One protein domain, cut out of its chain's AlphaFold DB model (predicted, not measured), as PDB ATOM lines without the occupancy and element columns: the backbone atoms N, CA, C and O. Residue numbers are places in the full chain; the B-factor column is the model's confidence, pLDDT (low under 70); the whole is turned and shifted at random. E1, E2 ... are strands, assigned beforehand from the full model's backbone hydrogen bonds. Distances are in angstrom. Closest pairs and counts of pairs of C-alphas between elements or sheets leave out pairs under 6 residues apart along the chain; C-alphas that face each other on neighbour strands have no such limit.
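Overview. This is residues 2 to 55 of the 126 residues of the protein "ATPgrasp_ST domain-containing protein" of Dorea formicigenerans (UniProt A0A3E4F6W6). Little regular structure is present: a single two-stranded hairpin, E1 and E2, with the long unnamed stretch of residues 34 to 55 folding back beside E2, and a tail, residues 2 to 11, that sticks out. The printed part has 54 residues, no named helix and two named strands, antiparallel; the class is all strand, with 12 residues in named elements. It is only just compact, close to loose, with a radius of gyration of the C-alphas of 11.6 A, and spans 32 by 25 by 19 A.

Arrangement. E1, residues 17 to 21, and E2, residues 27 to 33, form a hairpin, antiparallel at 151 degrees. C-alphas 19 and 31 face each other at 4.0 A. N 18 and O 32 are within hydrogen-bond range at 2.9 A, as are N 32 and O 18 at 2.8 A. Residues 31 to 32 of E2 also pair antiparallel with residues 38 to 39.

Along the chain. E1 begins at C-alpha 17, (-21.712, -34.981, -35.336), and is 13.2 A long. E2 ends at C-alpha 33, (-23.163, -31.069, -37.374), and is 15.4 A long.

Size, cuts and confidence. The C-alphas farthest apart, of Gly 6 and Glu 24, are 32.5 A apart. The link from E1 to E2 is tight, and the printed part has no cut. Residues 2 to 15 have pLDDT under 70.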
ATOM      1  N   SER A   2     -20.492 -50.123 -29.435       34.25
ATOM      2  CA  SER A   2     -21.803 -49.922 -30.065       34.25
ATOM      3  C   SER A   2     -22.874 -50.680 -29.281       34.25
ATOM      4  O   SER A   2     -22.576 -51.760 -28.764       34.25
ATOM      5  N   SER A   3     -24.093 -50.132 -29.210       41.31
ATOM      6  CA  SER A   3     -25.374 -50.807 -29.531       41.31
ATOM      7  C   SER A   3     -26.548 -49.975 -28.980       41.31
ATOM      8  O   SER A   3     -26.514 -49.583 -27.820       41.31
ATOM      9  N   GLY A   4     -27.630 -49.687 -29.708       28.00
ATOM     10  CA  GLY A   4     -27.995 -50.081 -31.065       28.00
ATOM     11  C   GLY A   4     -29.291 -49.390 -31.520       28.00
ATOM     12  O   GLY A   4     -30.046 -48.869 -30.702       28.00
ATOM     13  N   GLY A   5     -29.529 -49.396 -32.835       26.58
ATOM     14  CA  GLY A   5     -30.731 -48.822 -33.446       26.58
ATOM     15  C   GLY A   5     -30.595 -48.462 -34.929       26.58
ATOM     16  O   GLY A   5     -30.922 -47.348 -35.307       26.58
ATOM     17  N   GLY A   6     -30.125 -49.378 -35.782       31.61
ATOM     18  CA  GLY A   6     -30.518 -49.384 -37.202       31.61
ATOM     19  C   GLY A   6     -29.914 -48.354 -38.171       31.61
ATOM     20  O   GLY A   6     -30.455 -48.208 -39.265       31.61
ATOM     21  N   ALA A   7     -28.801 -47.698 -37.851       37.12
ATOM     22  CA  ALA A   7     -28.007 -46.968 -38.841       37.12
ATOM     23  C   ALA A   7     -26.520 -47.260 -38.624       37.12
ATOM     24  O   ALA A   7     -25.806 -46.530 -37.949       37.12
ATOM     25  N   ASP A   8     -26.084 -48.377 -39.194       43.84
ATOM     26  CA  ASP A   8     -24.683 -48.767 -39.377       43.84
ATOM     27  C   ASP A   8     -24.037 -47.851 -40.435       43.84
ATOM     28  O   ASP A   8     -23.780 -48.260 -41.567       43.84
ATOM     29  N   ARG A   9     -24.002 -46.541 -40.156       47.34
ATOM     30  CA  ARG A   9     -23.659 -45.498 -41.132       47.34
ATOM     31  C   ARG A   9     -22.927 -44.352 -40.442       47.34
ATOM     32  O   ARG A   9     -23.540 -43.358 -40.062       47.34
ATOM     33  N   ASP A  10     -21.609 -44.488 -40.347       45.09
ATOM     34  CA  ASP A  10     -20.670 -43.455 -39.893       45.09
ATOM     35  C   ASP A  10     -20.498 -42.362 -40.960       45.09
ATOM     36  O   ASP A  10     -19.413 -42.136 -41.486       45.09
ATOM     37  N   ASN A  11     -21.590 -41.703 -41.350       50.62
ATOM     38  CA  ASN A  11     -21.531 -40.623 -42.323       50.62
ATOM     39  C   ASN A  11     -22.240 -39.385 -41.784       50.62
ATOM     40  O   ASN A  11     -23.429 -39.417 -41.453       50.62
ATOM     41  N   ILE A  12     -21.506 -38.274 -41.721       52.69
ATOM     42  CA  ILE A  12     -22.026 -37.001 -41.222       52.69
ATOM     43  C   ILE A  12     -23.266 -36.534 -42.004       52.69
ATOM     44  O   ILE A  12     -24.167 -35.936 -41.417       52.69
ATOM     45  N   HIS A  13     -23.379 -36.929 -43.275       51.84
ATOM     46  CA  HIS A  13     -24.506 -36.613 -44.154       51.84
ATOM     47  C   HIS A  13     -25.877 -37.139 -43.684       51.84
ATOM     48  O   HIS A  13     -26.904 -36.741 -44.230       51.84
ATOM     49  N   TYR A  14     -25.929 -38.018 -42.675       49.88
ATOM     50  CA  TYR A  14     -27.180 -38.554 -42.116       49.88
ATOM     51  C   TYR A  14     -27.496 -38.049 -40.701       49.88
ATOM     52  O   TYR A  14     -28.280 -38.670 -39.985       49.88
ATOM     53  N   GLY A  15     -26.924 -36.907 -40.306       59.38
ATOM     54  CA  GLY A  15     -27.157 -36.303 -38.989       59.38
ATOM     55  C   GLY A  15     -26.125 -36.701 -37.935       59.38
ATOM     56  O   GLY A  15     -26.401 -36.605 -36.740       59.38
ATOM     57  N   GLY A  16     -24.942 -37.143 -38.370       79.25
ATOM     58  CA  GLY A  16     -23.803 -37.342 -37.482       79.25
ATOM     59  C   GLY A  16     -23.263 -36.014 -36.945       79.25
ATOM     60  O   GLY A  16     -23.495 -34.941 -37.507       79.25
ATOM     61  N   ILE A  17     -22.505 -36.096 -35.856       88.44
ATOM     62  CA  ILE A  17     -21.712 -34.981 -35.336       88.44
ATOM     63  C   ILE A  17     -20.242 -35.357 -35.369       88.44
ATOM     64  O   ILE A  17     -19.894 -36.524 -35.193       88.44
ATOM     65  N   VAL A  18     -19.371 -34.369 -35.548       89.75
ATOM     66  CA  VAL A  18     -17.926 -34.586 -35.505       89.75
ATOM     67  C   VAL A  18     -17.253 -33.605 -34.578       89.75
ATOM     68  O   VAL A  18     -17.611 -32.436 -34.490       89.75
ATOM     69  N   VAL A  19     -16.282 -34.126 -33.846       92.94
ATOM     70  CA  VAL A  19     -15.523 -33.417 -32.831       92.94
ATOM     71  C   VAL A  19     -14.058 -33.450 -33.223       92.94
ATOM     72  O   VAL A  19     -13.538 -34.486 -33.634       92.94
ATOM     73  N   GLY A  20     -13.405 -32.295 -33.131       92.56
ATOM     74  CA  GLY A  20     -11.974 -32.208 -33.365       92.56
ATOM     75  C   GLY A  20     -11.184 -32.962 -32.299       92.56
ATOM     76  O   GLY A  20     -11.648 -33.122 -31.167       92.56
ATOM     77  N   ILE A  21      -9.972 -33.372 -32.648       92.25
ATOM     78  CA  ILE A  21      -9.049 -34.068 -31.754       92.25
ATOM     79  C   ILE A  21      -7.646 -33.487 -31.914       92.25
ATOM     80  O   ILE A  21      -7.245 -33.156 -33.030       92.25
ATOM     81  N   ASP A  22      -6.928 -33.310 -30.807       90.12
ATOM     82  CA  ASP A  22      -5.517 -32.913 -30.834       90.12
ATOM     83  C   ASP A  22      -4.573 -34.127 -30.969       90.12
ATOM     84  O   ASP A  22      -5.002 -35.285 -30.998       90.12
ATOM     85  N   ASN A  23      -3.269 -33.862 -31.076       87.12
ATOM     86  CA  ASN A  23      -2.254 -34.907 -31.257       87.12
ATOM     87  C   ASN A  23      -2.117 -35.816 -30.023       87.12
ATOM     88  O   ASN A  23      -1.674 -36.962 -30.129       87.12
ATOM     89  N   GLU A  24      -2.513 -35.316 -28.857       89.81
ATOM     90  CA  GLU A  24      -2.525 -36.024 -27.583       89.81
ATOM     91  C   GLU A  24      -3.799 -36.870 -27.398       89.81
ATOM     92  O   GLU A  24      -3.867 -37.702 -26.490       89.81
ATOM     93  N   GLY A  25      -4.787 -36.707 -28.281       91.12
ATOM     94  CA  GLY A  25      -6.049 -37.435 -28.286       91.12
ATOM     95  C   GLY A  25      -7.174 -36.765 -27.497       91.12
ATOM     96  O   GLY A  25      -8.222 -37.384 -27.299       91.12
ATOM     97  N   ASN A  26      -6.999 -35.528 -27.028       94.69
ATOM     98  CA  ASN A  26      -8.060 -34.783 -26.361       94.69
ATOM     99  C   ASN A  26      -9.063 -34.251 -27.378       94.69
ATOM    100  O   ASN A  26      -8.709 -33.671 -28.407       94.69
ATOM    101  N   LEU A  27     -10.341 -34.417 -27.054       94.88
ATOM    102  CA  LEU A  27     -11.425 -33.878 -27.851       94.88
ATOM    103  C   LEU A  27     -11.566 -32.369 -27.630       94.88
ATOM    104  O   LEU A  27     -11.436 -31.860 -26.512       94.88
ATOM    105  N   ARG A  28     -11.899 -31.644 -28.701       94.31
ATOM    106  CA  ARG A  28     -12.330 -30.244 -28.601       94.31
ATOM    107  C   ARG A  28     -13.643 -30.162 -27.811       94.31
ATOM    108  O   ARG A  28     -14.443 -31.090 -27.795       94.31
ATOM    109  N   GLU A  29     -13.897 -29.024 -27.161       93.75
ATOM    110  CA  GLU A  29     -15.076 -28.837 -26.291       93.75
ATOM    111  C   GLU A  29     -16.416 -28.926 -27.042       93.75
ATOM    112  O   GLU A  29     -17.446 -29.209 -26.427       93.75
ATOM    113  N   LYS A  30     -16.409 -28.683 -28.358       93.62
ATOM    114  CA  LYS A  30     -17.603 -28.695 -29.201       93.62
ATOM    115  C   LYS A  30     -17.437 -29.652 -30.375       93.62
ATOM    116  O   LYS A  30     -16.419 -29.621 -31.061       93.62
ATOM    117  N   ALA A  31     -18.472 -30.446 -30.610       93.06
ATOM    118  CA  ALA A  31     -18.714 -31.127 -31.870       93.06
ATOM    119  C   ALA A  31     -19.612 -30.270 -32.766       93.06
ATOM    120  O   ALA A  31     -20.345 -29.417 -32.262       93.06
ATOM    121  N   PHE A  32     -19.594 -30.533 -34.066       91.69
ATOM    122  CA  PHE A  32     -20.385 -29.828 -35.065       91.69
ATOM    123  C   PHE A  32     -21.191 -30.808 -35.922       91.69
ATOM    124  O   PHE A  32     -20.697 -31.886 -36.257       91.69
ATOM    125  N   SER A  33     -22.423 -30.435 -36.276       89.25
ATOM    126  CA  SER A  33     -23.163 -31.069 -37.374       89.25
ATOM    127  C   SER A  33     -22.647 -30.567 -38.728       89.25
ATOM    128  O   SER A  33     -21.909 -29.583 -38.800       89.25
ATOM    129  N   GLU A  34     -23.084 -31.193 -39.825       82.19
ATOM    130  CA  GLU A  34     -22.803 -30.698 -41.184       82.19
ATOM    131  C   GLU A  34     -23.297 -29.256 -41.397       82.19
ATOM    132  O   GLU A  34     -22.667 -28.479 -42.108       82.19
ATOM    133  N   MET A  35     -24.397 -28.882 -40.736       84.19
ATOM    134  CA  MET A  35     -25.002 -27.548 -40.817       84.19
ATOM    135  C   MET A  35     -24.291 -26.507 -39.936       84.19
ATOM    136  O   MET A  35     -24.647 -25.329 -39.966       84.19
ATOM    137  N   GLY A  36     -23.286 -26.920 -39.154       83.38
ATOM    138  CA  GLY A  36     -22.539 -26.049 -38.245       83.38
ATOM    139  C   GLY A  36     -23.176 -25.872 -36.864       83.38
ATOM    140  O   GLY A  36     -22.691 -25.059 -36.074       83.38
ATOM    141  N   ASP A  37     -24.222 -26.634 -36.532       89.38
ATOM    142  CA  ASP A  37     -24.778 -26.640 -35.177       89.38
ATOM    143  C   ASP A  37     -23.755 -27.223 -34.207       89.38
ATOM    144  O   ASP A  37     -23.148 -28.255 -34.485       89.38
ATOM    145  N   SER A  38     -23.566 -26.579 -33.054       91.75
ATOM    146  CA  SER A  38     -22.546 -26.990 -32.087       91.75
ATOM    147  C   SER A  38     -23.120 -27.756 -30.895       91.75
ATOM    148  O   SER A  38     -24.127 -27.340 -30.318       91.75
ATOM    149  N   TYR A  39     -22.411 -28.790 -30.442       93.50
ATOM    150  CA  TYR A  39     -22.804 -29.663 -29.335       93.50
ATOM    151  C   TYR A  39     -21.661 -29.807 -28.331       93.50
ATOM    152  O   TYR A  39     -20.533 -30.086 -28.715       93.50
ATOM    153  N   VAL A  40     -21.941 -29.671 -27.033       95.00
ATOM    154  CA  VAL A  40     -20.934 -29.862 -25.959       95.00
ATOM    155  C   VAL A  40     -20.876 -31.298 -25.422       95.00
ATOM    156  O   VAL A  40     -19.966 -31.668 -24.679       95.00
ATOM    157  N   LYS A  41     -21.870 -32.110 -25.787       93.50
ATOM    158  CA  LYS A  41     -21.962 -33.531 -25.469       93.50
ATOM    159  C   LYS A  41     -22.618 -34.285 -26.618       93.50
ATOM    160  O   LYS A  41     -23.406 -33.703 -27.362       93.50
ATOM    161  N   HIS A  42     -22.335 -35.575 -26.722       91.69
ATOM    162  CA  HIS A  42     -22.964 -36.441 -27.707       91.69
ATOM    163  C   HIS A  42     -24.474 -36.579 -27.421       91.69
ATOM    164  O   HIS A  42     -24.832 -36.843 -26.269       91.69
ATOM    165  N   PRO A  43     -25.362 -36.429 -28.422       88.12
ATOM    166  CA  PRO A  43     -26.813 -36.431 -28.216       88.12
ATOM    167  C   PRO A  43     -27.326 -37.760 -27.650       88.12
ATOM    168  O   PRO A  43     -28.110 -37.750 -26.704       88.12
ATOM    169  N   ASP A  44     -26.816 -38.889 -28.154       87.19
ATOM    170  CA  ASP A  44     -27.299 -40.213 -27.731       87.19
ATOM    171  C   ASP A  44     -26.624 -40.730 -26.452       87.19
ATOM    172  O   ASP A  44     -27.286 -41.102 -25.485       87.19
ATOM    173  N   THR A  45     -25.287 -40.730 -26.405       88.94
ATOM    174  CA  THR A  45     -24.526 -41.285 -25.270       88.94
ATOM    175  C   THR A  45     -24.399 -40.326 -24.089       88.94
ATOM    176  O   THR A  45     -24.008 -40.746 -23.003       88.94
ATOM    177  N   ASN A  46     -24.714 -39.038 -24.276       90.06
ATOM    178  CA  ASN A  46     -24.515 -37.967 -23.295       90.06
ATOM    179  C   ASN A  46     -23.056 -37.759 -22.838       90.06
ATOM    180  O   ASN A  46     -22.823 -37.032 -21.870       90.06
ATOM    181  N   ILE A  47     -22.074 -38.333 -23.541       91.62
ATOM    182  CA  ILE A  47     -20.648 -38.121 -23.265       91.62
ATOM    183  C   ILE A  47     -20.301 -36.651 -23.498       91.62
ATOM    184  O   ILE A  47     -20.525 -36.126 -24.587       91.62
ATOM    185  N   VAL A  48     -19.745 -35.995 -22.481       95.06
ATOM    186  CA  VAL A  48     -19.226 -34.624 -22.574       95.06
ATOM    187  C   VAL A  48     -17.869 -34.655 -23.272       95.06
ATOM    188  O   VAL A  48     -17.007 -35.437 -22.883       95.06
ATOM    189  N   PHE A  49     -17.670 -33.804 -24.282       94.56
ATOM    190  CA  PHE A  49     -16.420 -33.789 -25.056       94.56
ATOM    191  C   PHE A  49     -15.263 -33.137 -24.303       94.56
ATOM    192  O   PHE A  49     -14.118 -33.571 -24.395       94.56
ATOM    193  N   LYS A  50     -15.560 -32.100 -23.516       94.31
ATOM    194  CA  LYS A  50     -14.561 -31.404 -22.705       94.31
ATOM    195  C   LYS A  50     -13.832 -32.377 -21.777       94.31
ATOM    196  O   LYS A  50     -14.473 -33.075 -20.995       94.31
ATOM    197  N   ASN A  51     -12.500 -32.349 -21.821       93.44
ATOM    198  CA  ASN A  51     -11.603 -33.222 -21.051       93.44
ATOM    199  C   ASN A  51     -11.751 -34.723 -21.361       93.44
ATOM    200  O   ASN A  51     -11.263 -35.554 -20.594       93.44
ATOM    201  N   TYR A  52     -12.412 -35.087 -22.461       94.19
ATOM    202  CA  TYR A  52     -12.441 -36.465 -22.929       94.19
ATOM    203  C   TYR A  52     -11.195 -36.739 -23.771       94.19
ATOM    204  O   TYR A  52     -10.891 -35.990 -24.697       94.19
ATOM    205  N   CYS A  53     -10.484 -37.820 -23.460       93.31
ATOM    206  CA  CYS A  53      -9.249 -38.197 -24.138       93.31
ATOM    207  C   CYS A  53      -9.386 -39.600 -24.732       93.31
ATOM    208  O   CYS A  53      -9.668 -40.571 -24.022       93.31
ATOM    209  N   ILE A  54      -9.179 -39.711 -26.041       90.06
ATOM    210  CA  ILE A  54      -9.100 -40.988 -26.739       90.06
ATOM    211  C   ILE A  54      -7.656 -41.480 -26.656       90.06
ATOM    212  O   ILE A  54      -6.727 -40.896 -27.208       90.06
ATOM    213  N   SER A  55      -7.461 -42.605 -25.975       89.06
ATOM    214  CA  SER A  55      -6.149 -43.246 -25.914       89.06
ATOM    215  C   SER A  55      -5.739 -43.818 -27.275       89.06
ATOM    216  O   SER A  55      -6.572 -44.327 -28.019       89.06
TER     217      SER A  55